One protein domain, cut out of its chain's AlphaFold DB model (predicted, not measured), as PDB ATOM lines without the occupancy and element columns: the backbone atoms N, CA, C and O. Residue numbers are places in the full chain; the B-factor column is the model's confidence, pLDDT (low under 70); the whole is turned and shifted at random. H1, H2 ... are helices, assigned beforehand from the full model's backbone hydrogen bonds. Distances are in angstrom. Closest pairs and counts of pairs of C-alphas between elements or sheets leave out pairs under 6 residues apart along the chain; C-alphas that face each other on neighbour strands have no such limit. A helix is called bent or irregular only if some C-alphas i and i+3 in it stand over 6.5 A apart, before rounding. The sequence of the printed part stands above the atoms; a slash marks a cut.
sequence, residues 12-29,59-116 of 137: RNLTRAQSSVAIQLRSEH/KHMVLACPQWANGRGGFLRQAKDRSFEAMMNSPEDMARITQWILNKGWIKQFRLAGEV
ATOM      1  N   ARG A  12     -13.633  37.789 -95.170       77.06
ATOM      2  CA  ARG A  12     -13.408  36.892 -96.321       77.06
ATOM      3  C   ARG A  12     -14.468  35.797 -96.481       77.06
ATOM      4  O   ARG A  12     -14.791  35.443 -97.607       77.06
ATOM      5  N   ASN A  13     -15.000  35.295 -95.368       79.44
ATOM      6  CA  ASN A  13     -15.970  34.198 -95.340       79.44
ATOM      7  C   ASN A  13     -17.340  34.633 -94.797       79.44
ATOM      8  O   ASN A  13     -18.130  33.789 -94.382       79.44
ATOM      9  N   LEU A  14     -17.604  35.942 -94.753       90.25
ATOM     10  CA  LEU A  14     -18.869  36.487 -94.280       90.25
ATOM     11  C   LEU A  14     -19.766  36.852 -95.460       90.25
ATOM     12  O   LEU A  14     -19.308  37.424 -96.450       90.25
ATOM     13  N   THR A  15     -21.070  36.615 -95.325       91.25
ATOM     14  CA  THR A  15     -22.046  37.200 -96.253       91.25
ATOM     15  C   THR A  15     -22.022  38.731 -96.167       91.25
ATOM     16  O   THR A  15     -21.438  39.329 -95.254       91.25
ATOM     17  N   ARG A  16     -22.689  39.413 -97.108       90.50
ATOM     18  CA  ARG A  16     -22.826  40.879 -97.042       90.50
ATOM     19  C   ARG A  16     -23.551  41.316 -95.768       90.50
ATOM     20  O   ARG A  16     -23.111  42.274 -95.131       90.50
ATOM     21  N   ALA A  17     -24.611  40.606 -95.368       92.56
ATOM     22  CA  ALA A  17     -25.317  40.906 -94.126       92.56
ATOM     23  C   ALA A  17     -24.405  40.696 -92.912       92.56
ATOM     24  O   ALA A  17     -24.256  41.607 -92.098       92.56
ATOM     25  N   GLN A  18     -23.727  39.548 -92.827       94.06
ATOM     26  CA  GLN A  18     -22.799  39.252 -91.733       94.06
ATOM     27  C   GLN A  18     -21.669  40.285 -91.644       94.06
ATOM     28  O   GLN A  18     -21.361  40.763 -90.556       94.06
ATOM     29  N   SER A  19     -21.099  40.699 -92.777       94.06
ATOM     30  CA  SER A  19     -20.067  41.741 -92.823       94.06
ATOM     31  C   SER A  19     -20.567  43.089 -92.303       94.06
ATOM     32  O   SER A  19     -19.860  43.744 -91.536       94.06
ATOM     33  N   SER A  20     -21.789  43.492 -92.662       93.94
ATOM     34  CA  SER A  20     -22.400  44.727 -92.151       93.94
ATOM     35  C   SER A  20     -22.598  44.672 -90.635       93.94
ATOM     36  O   SER A  20     -22.221  45.609 -89.925       93.94
ATOM     37  N   VAL A  21     -23.112  43.547 -90.121       95.44
ATOM     38  CA  VAL A  21     -23.251  43.326 -88.677       95.44
ATOM     39  C   VAL A  21     -21.876  43.378 -88.008       95.44
ATOM     40  O   VAL A  21     -21.703  44.107 -87.037       95.44
ATOM     41  N   ALA A  22     -20.875  42.681 -88.550       95.19
ATOM     42  CA  ALA A  22     -19.525  42.629 -87.999       95.19
ATOM     43  C   ALA A  22     -18.876  44.013 -87.850       95.19
ATOM     44  O   ALA A  22     -18.317  44.317 -86.795       95.19
ATOM     45  N   ILE A  23     -18.985  44.871 -88.871       94.69
ATOM     46  CA  ILE A  23     -18.469  46.248 -88.825       94.69
ATOM     47  C   ILE A  23     -19.136  47.033 -87.692       94.69
ATOM     48  O   ILE A  23     -18.454  47.715 -86.923       94.69
ATOM     49  N   GLN A  24     -20.456  46.921 -87.559       95.88
ATOM     50  CA  GLN A  24     -21.215  47.648 -86.540       95.88
ATOM     51  C   GLN A  24     -20.956  47.129 -85.123       95.88
ATOM     52  O   GLN A  24     -20.894  47.925 -84.190       95.88
ATOM     53  N   LEU A  25     -20.734  45.822 -84.953       95.75
ATOM     54  CA  LEU A  25     -20.318  45.248 -83.671       95.75
ATOM     55  C   LEU A  25     -18.944  45.775 -83.249       95.75
ATOM     56  O   LEU A  25     -18.794  46.254 -82.129       95.75
ATOM     57  N   ARG A  26     -17.954  45.732 -84.150       94.94
ATOM     58  CA  ARG A  26     -16.568  46.129 -83.841       94.94
ATOM     59  C   ARG A  26     -16.402  47.631 -83.622       94.94
ATOM     60  O   ARG A  26     -15.567  48.036 -82.825       94.94
ATOM     61  N   SER A  27     -17.184  48.454 -84.319       94.69
ATOM     62  CA  SER A  27     -17.195  49.914 -84.127       94.69
ATOM     63  C   SER A  27     -18.130  50.378 -83.004       94.69
ATOM     64  O   SER A  27     -18.148  51.561 -82.671       94.69
ATOM     65  N   GLU A  28     -18.947  49.473 -82.457       95.25
ATOM     66  CA  GLU A  28     -20.093  49.779 -81.594       95.25
ATOM     67  C   GLU A  28     -21.049  50.843 -82.171       95.25
ATOM     68  O   GLU A  28     -21.793  51.495 -81.437       95.25
ATOM     69  N   HIS A  29     -21.058  51.033 -83.494       96.44
ATOM     70  CA  HIS A  29     -22.011  51.891 -84.193       96.44
ATOM     71  C   HIS A  29     -23.258  51.083 -84.540       96.44
ATOM     72  O   HIS A  29     -23.481  50.707 -85.687       96.44
ATOM     73  N   LYS A  59     -20.364  44.027 -75.938       98.12
ATOM     74  CA  LYS A  59     -19.776  43.052 -75.009       98.12
ATOM     75  C   LYS A  59     -20.823  42.446 -74.078       98.12
ATOM     76  O   LYS A  59     -20.895  41.226 -73.945       98.12
ATOM     77  N   HIS A  60     -21.663  43.280 -73.469       98.19
ATOM     78  CA  HIS A  60     -22.751  42.831 -72.609       98.19
ATOM     79  C   HIS A  60     -23.742  41.953 -73.380       98.19
ATOM     80  O   HIS A  60     -24.074  40.859 -72.928       98.19
ATOM     81  N   MET A  61     -24.177  42.407 -74.554       96.88
ATOM     82  CA  MET A  61     -25.100  41.688 -75.431       96.88
ATOM     83  C   MET A  61     -24.580  40.286 -75.798       96.88
ATOM     84  O   MET A  61     -25.283  39.294 -75.604       96.88
ATOM     85  N   VAL A  62     -23.336  40.201 -76.281       97.00
ATOM     86  CA  VAL A  62     -22.717  38.957 -76.765       97.00
ATOM     87  C   VAL A  62     -22.404  37.995 -75.623       97.00
ATOM     88  O   VAL A  62     -22.589  36.795 -75.796       97.00
ATOM     89  N   LEU A  63     -21.948  38.479 -74.463       97.44
ATOM     90  CA  LEU A  63     -21.415  37.605 -73.410       97.44
ATOM     91  C   LEU A  63     -22.375  37.327 -72.255       97.44
ATOM     92  O   LEU A  63     -22.361  36.225 -71.713       97.44
ATOM     93  N   ALA A  64     -23.186  38.306 -71.851       97.06
ATOM     94  CA  ALA A  64     -23.786  38.297 -70.513       97.06
ATOM     95  C   ALA A  64     -25.306  38.486 -70.500       97.06
ATOM     96  O   ALA A  64     -25.992  37.825 -69.724       97.06
ATOM     97  N   CYS A  65     -25.857  39.323 -71.384       97.69
ATOM     98  CA  CYS A  65     -27.249  39.765 -71.329       97.69
ATOM     99  C   CYS A  65     -28.244  38.588 -71.269       97.69
ATOM    100  O   CYS A  65     -28.292  37.797 -72.216       97.69
ATOM    101  N   PRO A  66     -29.048  38.440 -70.200       96.81
ATOM    102  CA  PRO A  66     -29.988  37.325 -70.078       96.81
ATOM    103  C   PRO A  66     -31.126  37.417 -71.101       96.81
ATOM    104  O   PRO A  66     -31.580  36.399 -71.612       96.81
ATOM    105  N   GLN A  67     -31.512  38.637 -71.488       94.31
ATOM    106  CA  GLN A  67     -32.527  38.884 -72.521       94.31
ATOM    107  C   GLN A  67     -32.099  38.344 -73.903       94.31
ATOM    108  O   GLN A  67     -32.931  38.110 -74.771       94.31
ATOM    109  N   TRP A  68     -30.794  38.114 -74.096       93.81
ATOM    110  CA  TRP A  68     -30.183  37.645 -75.341       93.81
ATOM    111  C   TRP A  68     -29.519  36.278 -75.140       93.81
ATOM    112  O   TRP A  68     -28.594  35.909 -75.852       93.81
ATOM    113  N   ALA A  69     -29.938  35.503 -74.138       94.56
ATOM    114  CA  ALA A  69     -29.293  34.228 -73.831       94.56
ATOM    115  C   ALA A  69     -29.604  33.127 -74.862       94.56
ATOM    116  O   ALA A  69     -28.811  32.196 -75.035       94.56
ATOM    117  N   ASN A  70     -30.740  33.213 -75.565       94.94
ATOM    118  CA  ASN A  70     -31.187  32.152 -76.466       94.94
ATOM    119  C   ASN A  70     -30.205  31.949 -77.635       94.94
ATOM    120  O   ASN A  70     -29.959  32.848 -78.434       94.94
ATOM    121  N   GLY A  71     -29.630  30.751 -77.748       92.19
ATOM    122  CA  GLY A  71     -28.649  30.420 -78.787       92.19
ATOM    123  C   GLY A  71     -27.218  30.900 -78.511       92.19
ATOM    124  O   GLY A  71     -26.304  30.433 -79.186       92.19
ATOM    125  N   ARG A  72     -26.984  31.730 -77.480       95.38
ATOM    126  CA  ARG A  72     -25.646  32.244 -77.134       95.38
ATOM    127  C   ARG A  72     -24.638  31.127 -76.869       95.38
ATOM    128  O   ARG A  72     -23.516  31.146 -77.365       95.38
ATOM    129  N   GLY A  73     -25.061  30.111 -76.118       95.00
ATOM    130  CA  GLY A  73     -24.212  28.962 -75.804       95.00
ATOM    131  C   GLY A  73     -23.710  28.215 -77.047       95.00
ATOM    132  O   GLY A  73     -22.658  27.590 -76.984       95.00
ATOM    133  N   GLY A  74     -24.422  28.295 -78.178       94.25
ATOM    134  CA  GLY A  74     -24.052  27.614 -79.418       94.25
ATOM    135  C   GLY A  74     -22.723  28.096 -79.996       94.25
ATOM    136  O   GLY A  74     -21.863  27.269 -80.292       94.25
ATOM    137  N   PHE A  75     -22.533  29.414 -80.113       93.81
ATOM    138  CA  PHE A  75     -21.271  29.966 -80.610       93.81
ATOM    139  C   PHE A  75     -20.191  30.002 -79.523       93.81
ATOM    140  O   PHE A  75     -19.043  29.682 -79.813       93.81
ATOM    141  N   LEU A  76     -20.548  30.284 -78.261       96.00
ATOM    142  CA  LEU A  76     -19.571  30.316 -77.163       96.00
ATOM    143  C   LEU A  76     -18.883  28.964 -76.946       96.00
ATOM    144  O   LEU A  76     -17.706  28.922 -76.599       96.00
ATOM    145  N   ARG A  77     -19.590  27.846 -77.148       96.31
ATOM    146  CA  ARG A  77     -18.986  26.507 -77.053       96.31
ATOM    147  C   ARG A  77     -17.947  26.230 -78.141       96.31
ATOM    148  O   ARG A  77     -17.074  25.407 -77.907       96.31
ATOM    149  N   GLN A  78     -18.047  26.898 -79.288       95.50
ATOM    150  CA  GLN A  78     -17.142  26.717 -80.427       95.50
ATOM    151  C   GLN A  78     -15.946  27.678 -80.399       95.50
ATOM    152  O   GLN A  78     -14.951  27.425 -81.075       95.50
ATOM    153  N   ALA A  79     -16.039  28.766 -79.631       95.25
ATOM    154  CA  ALA A  79     -14.948  29.712 -79.453       95.25
ATOM    155  C   ALA A  79     -13.790  29.061 -78.682       95.25
ATOM    156  O   ALA A  79     -13.994  28.492 -77.605       95.25
ATOM    157  N   LYS A  80     -12.574  29.169 -79.229       93.69
ATOM    158  CA  LYS A  80     -11.344  28.693 -78.569       93.69
ATOM    159  C   LYS A  80     -10.971  29.579 -77.384       93.69
ATOM    160  O   LYS A  80     -10.606  29.071 -76.330       93.69
ATOM    161  N   ASP A  81     -11.106  30.888 -77.565       96.31
ATOM    162  CA  ASP A  81     -10.991  31.891 -76.516       96.31
ATOM    163  C   ASP A  81     -12.319  32.651 -76.429       96.31
ATOM    164  O   ASP A  81     -12.813  33.186 -77.419       96.31
ATOM    165  N   ARG A  82     -12.917  32.664 -75.235       95.88
ATOM    166  CA  ARG A  82     -14.209  33.309 -74.957       95.88
ATOM    167  C   ARG A  82     -14.063  34.757 -74.489       95.88
ATOM    168  O   ARG A  82     -15.055  35.369 -74.082       95.88
ATOM    169  N   SER A  83     -12.858  35.314 -74.526       97.19
ATOM    170  CA  SER A  83     -12.658  36.745 -74.366       97.19
ATOM    171  C   SER A  83     -13.377  37.498 -75.493       97.19
ATOM    172  O   SER A  83     -13.445  37.058 -76.642       97.19
ATOM    173  N   PHE A  84     -13.971  38.645 -75.153       96.06
ATOM    174  CA  PHE A  84     -14.681  39.465 -76.137       96.06
ATOM    175  C   PHE A  84     -13.763  39.863 -77.297       96.06
ATOM    176  O   PHE A  84     -14.155  39.792 -78.456       96.06
ATOM    177  N   GLU A  85     -12.536  40.262 -76.967       94.75
ATOM    178  CA  GLU A  85     -11.555  40.741 -77.933       94.75
ATOM    179  C   GLU A  85     -11.114  39.643 -78.903       94.75
ATOM    180  O   GLU A  85     -11.091  39.888 -80.109       94.75
ATOM    181  N   ALA A  86     -10.844  38.423 -78.425       95.12
ATOM    182  CA  ALA A  86     -10.477  37.320 -79.310       95.12
ATOM    183  C   ALA A  86     -11.611  36.970 -80.281       95.12
ATOM    184  O   ALA A  86     -11.383  36.883 -81.487       95.12
ATOM    185  N   MET A  87     -12.848  36.864 -79.785       95.62
ATOM    186  CA  MET A  87     -13.996  36.543 -80.638       95.62
ATOM    187  C   MET A  87     -14.297  37.635 -81.671       95.62
ATOM    188  O   MET A  87     -14.650  37.315 -82.801       95.62
ATOM    189  N   MET A  88     -14.128  38.920 -81.329       94.00
ATOM    190  CA  MET A  88     -14.320  40.026 -82.283       94.00
ATOM    191  C   MET A  88     -13.246  40.079 -83.383       94.00
ATOM    192  O   MET A  88     -13.452  40.729 -84.412       94.00
ATOM    193  N   ASN A  89     -12.105  39.414 -83.171       91.44
ATOM    194  CA  ASN A  89     -10.983  39.357 -84.108       91.44
ATOM    195  C   ASN A  89     -10.829  37.989 -84.805       91.44
ATOM    196  O   ASN A  89     -10.013  37.874 -85.720       91.44
ATOM    197  N   SER A  90     -11.624  36.973 -84.447       91.38
ATOM    198  CA  SER A  90     -11.700  35.700 -85.177       91.38
ATOM    199  C   SER A  90     -12.764  35.773 -86.282       91.38
ATOM    200  O   SER A  90     -13.936  36.022 -85.987       91.38
ATOM    201  N   PRO A  91     -12.407  35.514 -87.557       91.12
ATOM    202  CA  PRO A  91     -13.386  35.407 -88.640       91.12
ATOM    203  C   PRO A  91     -14.470  34.354 -88.360       91.12
ATOM    204  O   PRO A  91     -15.643  34.572 -88.659       91.12
ATOM    205  N   GLU A  92     -14.098  33.224 -87.756       92.69
ATOM    206  CA  GLU A  92     -15.002  32.115 -87.452       92.69
ATOM    207  C   GLU A  92     -15.998  32.473 -86.343       92.69
ATOM    208  O   GLU A  92     -17.195  32.209 -86.479       92.69
ATOM    209  N   ASP A  93     -15.532  33.088 -85.253       95.12
ATOM    210  CA  ASP A  93     -16.417  33.538 -84.175       95.12
ATOM    211  C   ASP A  93     -17.324  34.675 -84.642       95.12
ATOM    212  O   ASP A  93     -18.525  34.655 -84.357       95.12
ATOM    213  N   MET A  94     -16.806  35.610 -85.441       94.88
ATOM    214  CA  MET A  94     -17.617  36.671 -86.037       94.88
ATOM    215  C   MET A  94     -18.696  36.121 -86.966       94.88
ATOM    216  O   MET A  94     -19.833  36.589 -86.900       94.88
ATOM    217  N   ALA A  95     -18.404  35.100 -87.774       94.69
ATOM    218  CA  ALA A  95     -19.420  34.442 -88.594       94.69
ATOM    219  C   ALA A  95     -20.541  33.859 -87.724       94.69
ATOM    220  O   ALA A  95     -21.722  34.119 -87.957       94.69
ATOM    221  N   ARG A  96     -20.185  33.144 -86.651       95.62
ATOM    222  CA  ARG A  96     -21.167  32.552 -85.732       95.62
ATOM    223  C   ARG A  96     -22.002  33.600 -84.996       95.62
ATOM    224  O   ARG A  96     -23.221  33.455 -84.915       95.62
ATOM    225  N   ILE A  97     -21.370  34.649 -84.469       95.81
ATOM    226  CA  ILE A  97     -22.041  35.720 -83.718       95.81
ATOM    227  C   ILE A  97     -22.974  36.514 -84.635       95.81
ATOM    228  O   ILE A  97     -24.124  36.768 -84.277       95.81
ATOM    229  N   THR A  98     -22.513  36.890 -85.828       95.44
ATOM    230  CA  THR A  98     -23.329  37.660 -86.779       95.44
ATOM    231  C   THR A  98     -24.498  36.836 -87.311       95.44
ATOM    232  O   THR A  98     -25.619  37.342 -87.340       95.44
ATOM    233  N   GLN A  99     -24.290  35.552 -87.621       94.38
ATOM    234  CA  GLN A  99     -25.376  34.644 -87.992       94.38
ATOM    235  C   GLN A  99     -26.414  34.510 -86.874       94.38
ATOM    236  O   GLN A  99     -27.615  34.542 -87.126       94.38
ATOM    237  N   TRP A 100     -25.963  34.375 -85.629       94.69
ATOM    238  CA  TRP A 100     -26.844  34.302 -84.469       94.69
ATOM    239  C   TRP A 100     -27.699  35.567 -84.309       94.69
ATOM    240  O   TRP A 100     -28.907  35.453 -84.110       94.69
ATOM    241  N   ILE A 101     -27.114  36.758 -84.483       94.75
ATOM    242  CA  ILE A 101     -27.851  38.033 -84.460       94.75
ATOM    243  C   ILE A 101     -28.901  38.086 -85.574       94.75
ATOM    244  O   ILE A 101     -30.052  38.437 -85.305       94.75
ATOM    245  N   LEU A 102     -28.522  37.724 -86.804       93.75
ATOM    246  CA  LEU A 102     -29.422  37.733 -87.960       93.75
ATOM    247  C   LEU A 102     -30.591  36.758 -87.765       93.75
ATOM    248  O   LEU A 102     -31.739  37.140 -87.972       93.75
ATOM    249  N   ASN A 103     -30.319  35.544 -87.279       90.94
ATOM    250  CA  ASN A 103     -31.335  34.509 -87.071       90.94
ATOM    251  C   ASN A 103     -32.336  34.852 -85.966       90.94
ATOM    252  O   ASN A 103     -33.476  34.397 -86.006       90.94
ATOM    253  N   LYS A 104     -31.909  35.586 -84.934       88.94
ATOM    254  CA  LYS A 104     -32.778  35.931 -83.802       88.94
ATOM    255  C   LYS A 104     -33.547  37.230 -83.997       88.94
ATOM    256  O   LYS A 104     -34.545  37.432 -83.314       88.94
ATOM    257  N   GLY A 105     -33.090  38.110 -84.890       84.44
ATOM    258  CA  GLY A 105     -33.773  39.368 -85.193       84.44
ATOM    259  C   GLY A 105     -33.841  40.349 -84.015       84.44
ATOM    260  O   GLY A 105     -34.665  41.260 -84.026       84.44
ATOM    261  N   TRP A 106     -32.995  40.186 -82.990       83.62
ATOM    262  CA  TRP A 106     -33.055  41.010 -81.776       83.62
ATOM    263  C   TRP A 106     -32.764  42.484 -82.020       83.62
ATOM    264  O   TRP A 106     -33.330  43.351 -81.356       83.62
ATOM    265  N   ILE A 107     -31.897  42.777 -82.988       89.19
ATOM    266  CA  ILE A 107     -31.651  44.147 -83.421       89.19
ATOM    267  C   ILE A 107     -32.538  44.397 -84.626       89.19
ATOM    268  O   ILE A 107     -32.228  43.961 -85.736       89.19
ATOM    269  N   LYS A 108     -33.624  45.145 -84.409       89.31
ATOM    270  CA  LYS A 108     -34.609  45.474 -85.453       89.31
ATOM    271  C   LYS A 108     -33.964  46.034 -86.725       89.31
ATOM    272  O   LYS A 108     -34.456  45.763 -87.815       89.31
ATOM    273  N   GLN A 109     -32.842  46.745 -86.592       91.75
ATOM    274  CA  GLN A 109     -32.088  47.307 -87.716       91.75
ATOM    275  C   GLN A 109     -31.613  46.254 -88.740       91.75
ATOM    276  O   GLN A 109     -31.401  46.588 -89.899       91.75
ATOM    277  N   PHE A 110     -31.440  44.993 -88.328       92.50
ATOM    278  CA  PHE A 110     -30.952  43.906 -89.182       92.50
ATOM    279  C   PHE A 110     -32.043  42.924 -89.613       92.50
ATOM    280  O   PHE A 110     -31.743  41.968 -90.323       92.50
ATOM    281  N   ARG A 111     -33.304  43.149 -89.220       90.81
ATOM    282  CA  ARG A 111     -34.406  42.215 -89.496       90.81
ATOM    283  C   ARG A 111     -34.522  41.884 -90.990       90.81
ATOM    284  O   ARG A 111     -34.478  40.717 -91.357       90.81
ATOM    285  N   LEU A 112     -34.581  42.911 -91.843       89.81
ATOM    286  CA  LEU A 112     -34.690  42.729 -93.295       89.81
ATOM    287  C   LEU A 112     -33.465  42.019 -93.889       89.81
ATOM    288  O   LEU A 112     -33.604  41.195 -94.786       89.81
ATOM    289  N   ALA A 113     -32.264  42.311 -93.380       90.25
ATOM    290  CA  ALA A 113     -31.051  41.640 -93.836       90.25
ATOM    291  C   ALA A 113     -31.105  40.130 -93.541       90.25
ATOM    292  O   ALA A 113     -30.748  39.335 -94.404       90.25
ATOM    293  N   GLY A 114     -31.613  39.736 -92.367       88.88
ATOM    294  CA  GLY A 114     -31.840  38.328 -92.025       88.88
ATOM    295  C   GLY A 114     -32.860  37.646 -92.944       88.88
ATOM    296  O   GLY A 114     -32.591  36.562 -93.452       88.88
ATOM    297  N   GLU A 115     -33.994  38.297 -93.218       89.69
ATOM    298  CA  GLU A 115     -35.038  37.778 -94.123       89.69
ATOM    299  C   GLU A 115     -34.512  37.546 -95.548       89.69
ATOM    300  O   GLU A 115     -34.783  36.510 -96.160       89.69
ATOM    301  N   VAL A 116     -33.713  38.483 -96.068       89.00
ATOM    302  CA  VAL A 116     -33.091  38.357 -97.391       89.00
ATOM    303  C   VAL A 116     -32.100  37.193 -97.429       89.00
ATOM    304  O   VAL A 116     -32.133  36.421 -98.381       89.00
TER     305      VAL A 116
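Overview. This is residues 12 to 29 and 59 to 116 of the 137 residues of an uncharacterized protein of Blumeria graminis f. sp. hordei (strain DH14) (UniProt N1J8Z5). The longest helix, H5, runs through the middle of a small all-helix body, with H1 crossing it on one side and the short H3 packing on it from roughly the other side. H4 makes a corner with the first part of H5, H6 crosses near its last residues, and the short H2 lies near H3 and H4 without firm packing. The printed part has 76 residues with six named helices, in the order H1 H2 H3 H4 H5 H6, and no named strand. It is compact, with a radius of gyration of the C-alphas of 11.5 A, and spans 31 by 30 by 21 A.

Arrangement. H1, residues 16 to 27, touches H5, residues 91 to 104, with residues 18 to 22 alone; they stand about perpendicular at 75 degrees, and the closest C-alphas, of Gln 18 and Thr 98, are 5.2 A apart. H1 only just touches H6, residues 108 to 116, with 3 pairs of C-alphas within 8 A, the closest those of Ala 17 and Ala 113 at 5.8 A; the tilt is shallow, 23 degrees, opposite ways. H2, residues 59 to 63, is close to but not clearly touching H4, residues 84 to 89, where the closest C-alphas, of Lys 59 and Phe 84, are 6.3 A apart. H3, residues 72 to 76, touches H5, the closest C-alphas being those of Phe 75 and Arg 96 at 5.7 A. H4 and H5 touch only at the corner, and only just, with 3 pairs of C-alphas within 8 A; the closest are those of Met 87 and Asp 93, 5.2 A apart. H5, the hub, touches H6 with residues 102 to 103 alone, about perpendicular at 83 degrees, and the closest C-alphas, of Leu 102 and Gly 114, are 4.8 A apart. H1 and H3 are apart, and so are H4 and H6. Every O i to N i+4 pair is within hydrogen-bond range in H1, H2, H3, H4 and H5, and 3 of 5 are in H6.

Along the chain. H1 begins at C-alpha 16 (-22.826, 40.879, -97.042) and measures 16.7 A from first to last C-alpha. H2 measures 5.9 A, H3 6.4 A and H4 8.8 A. H5 begins at C-alpha 91 (-13.386, 35.407, -88.640) and measures 20.0 A. H6, 14.0 A, ends at C-alpha 116 (-33.091, 38.357, -97.391); it is irregular, with C-alphas 109 and 112 7.7 A apart.

Size, cuts and confidence. The two C-alphas farthest apart, of Asp 81 and Val 116, are 31.1 A apart. Residues 30 to 58 are not printed, and C-alphas 29 and 59 are 12.9 A apart across this cut. Of the links that are printed whole, H4 to H5 and H5 to H6 are tight, H2 to H3 and H3 to H4 are short, and none is long. The mean pLDDT of the printed part is 93.4, and no printed residue is under 70.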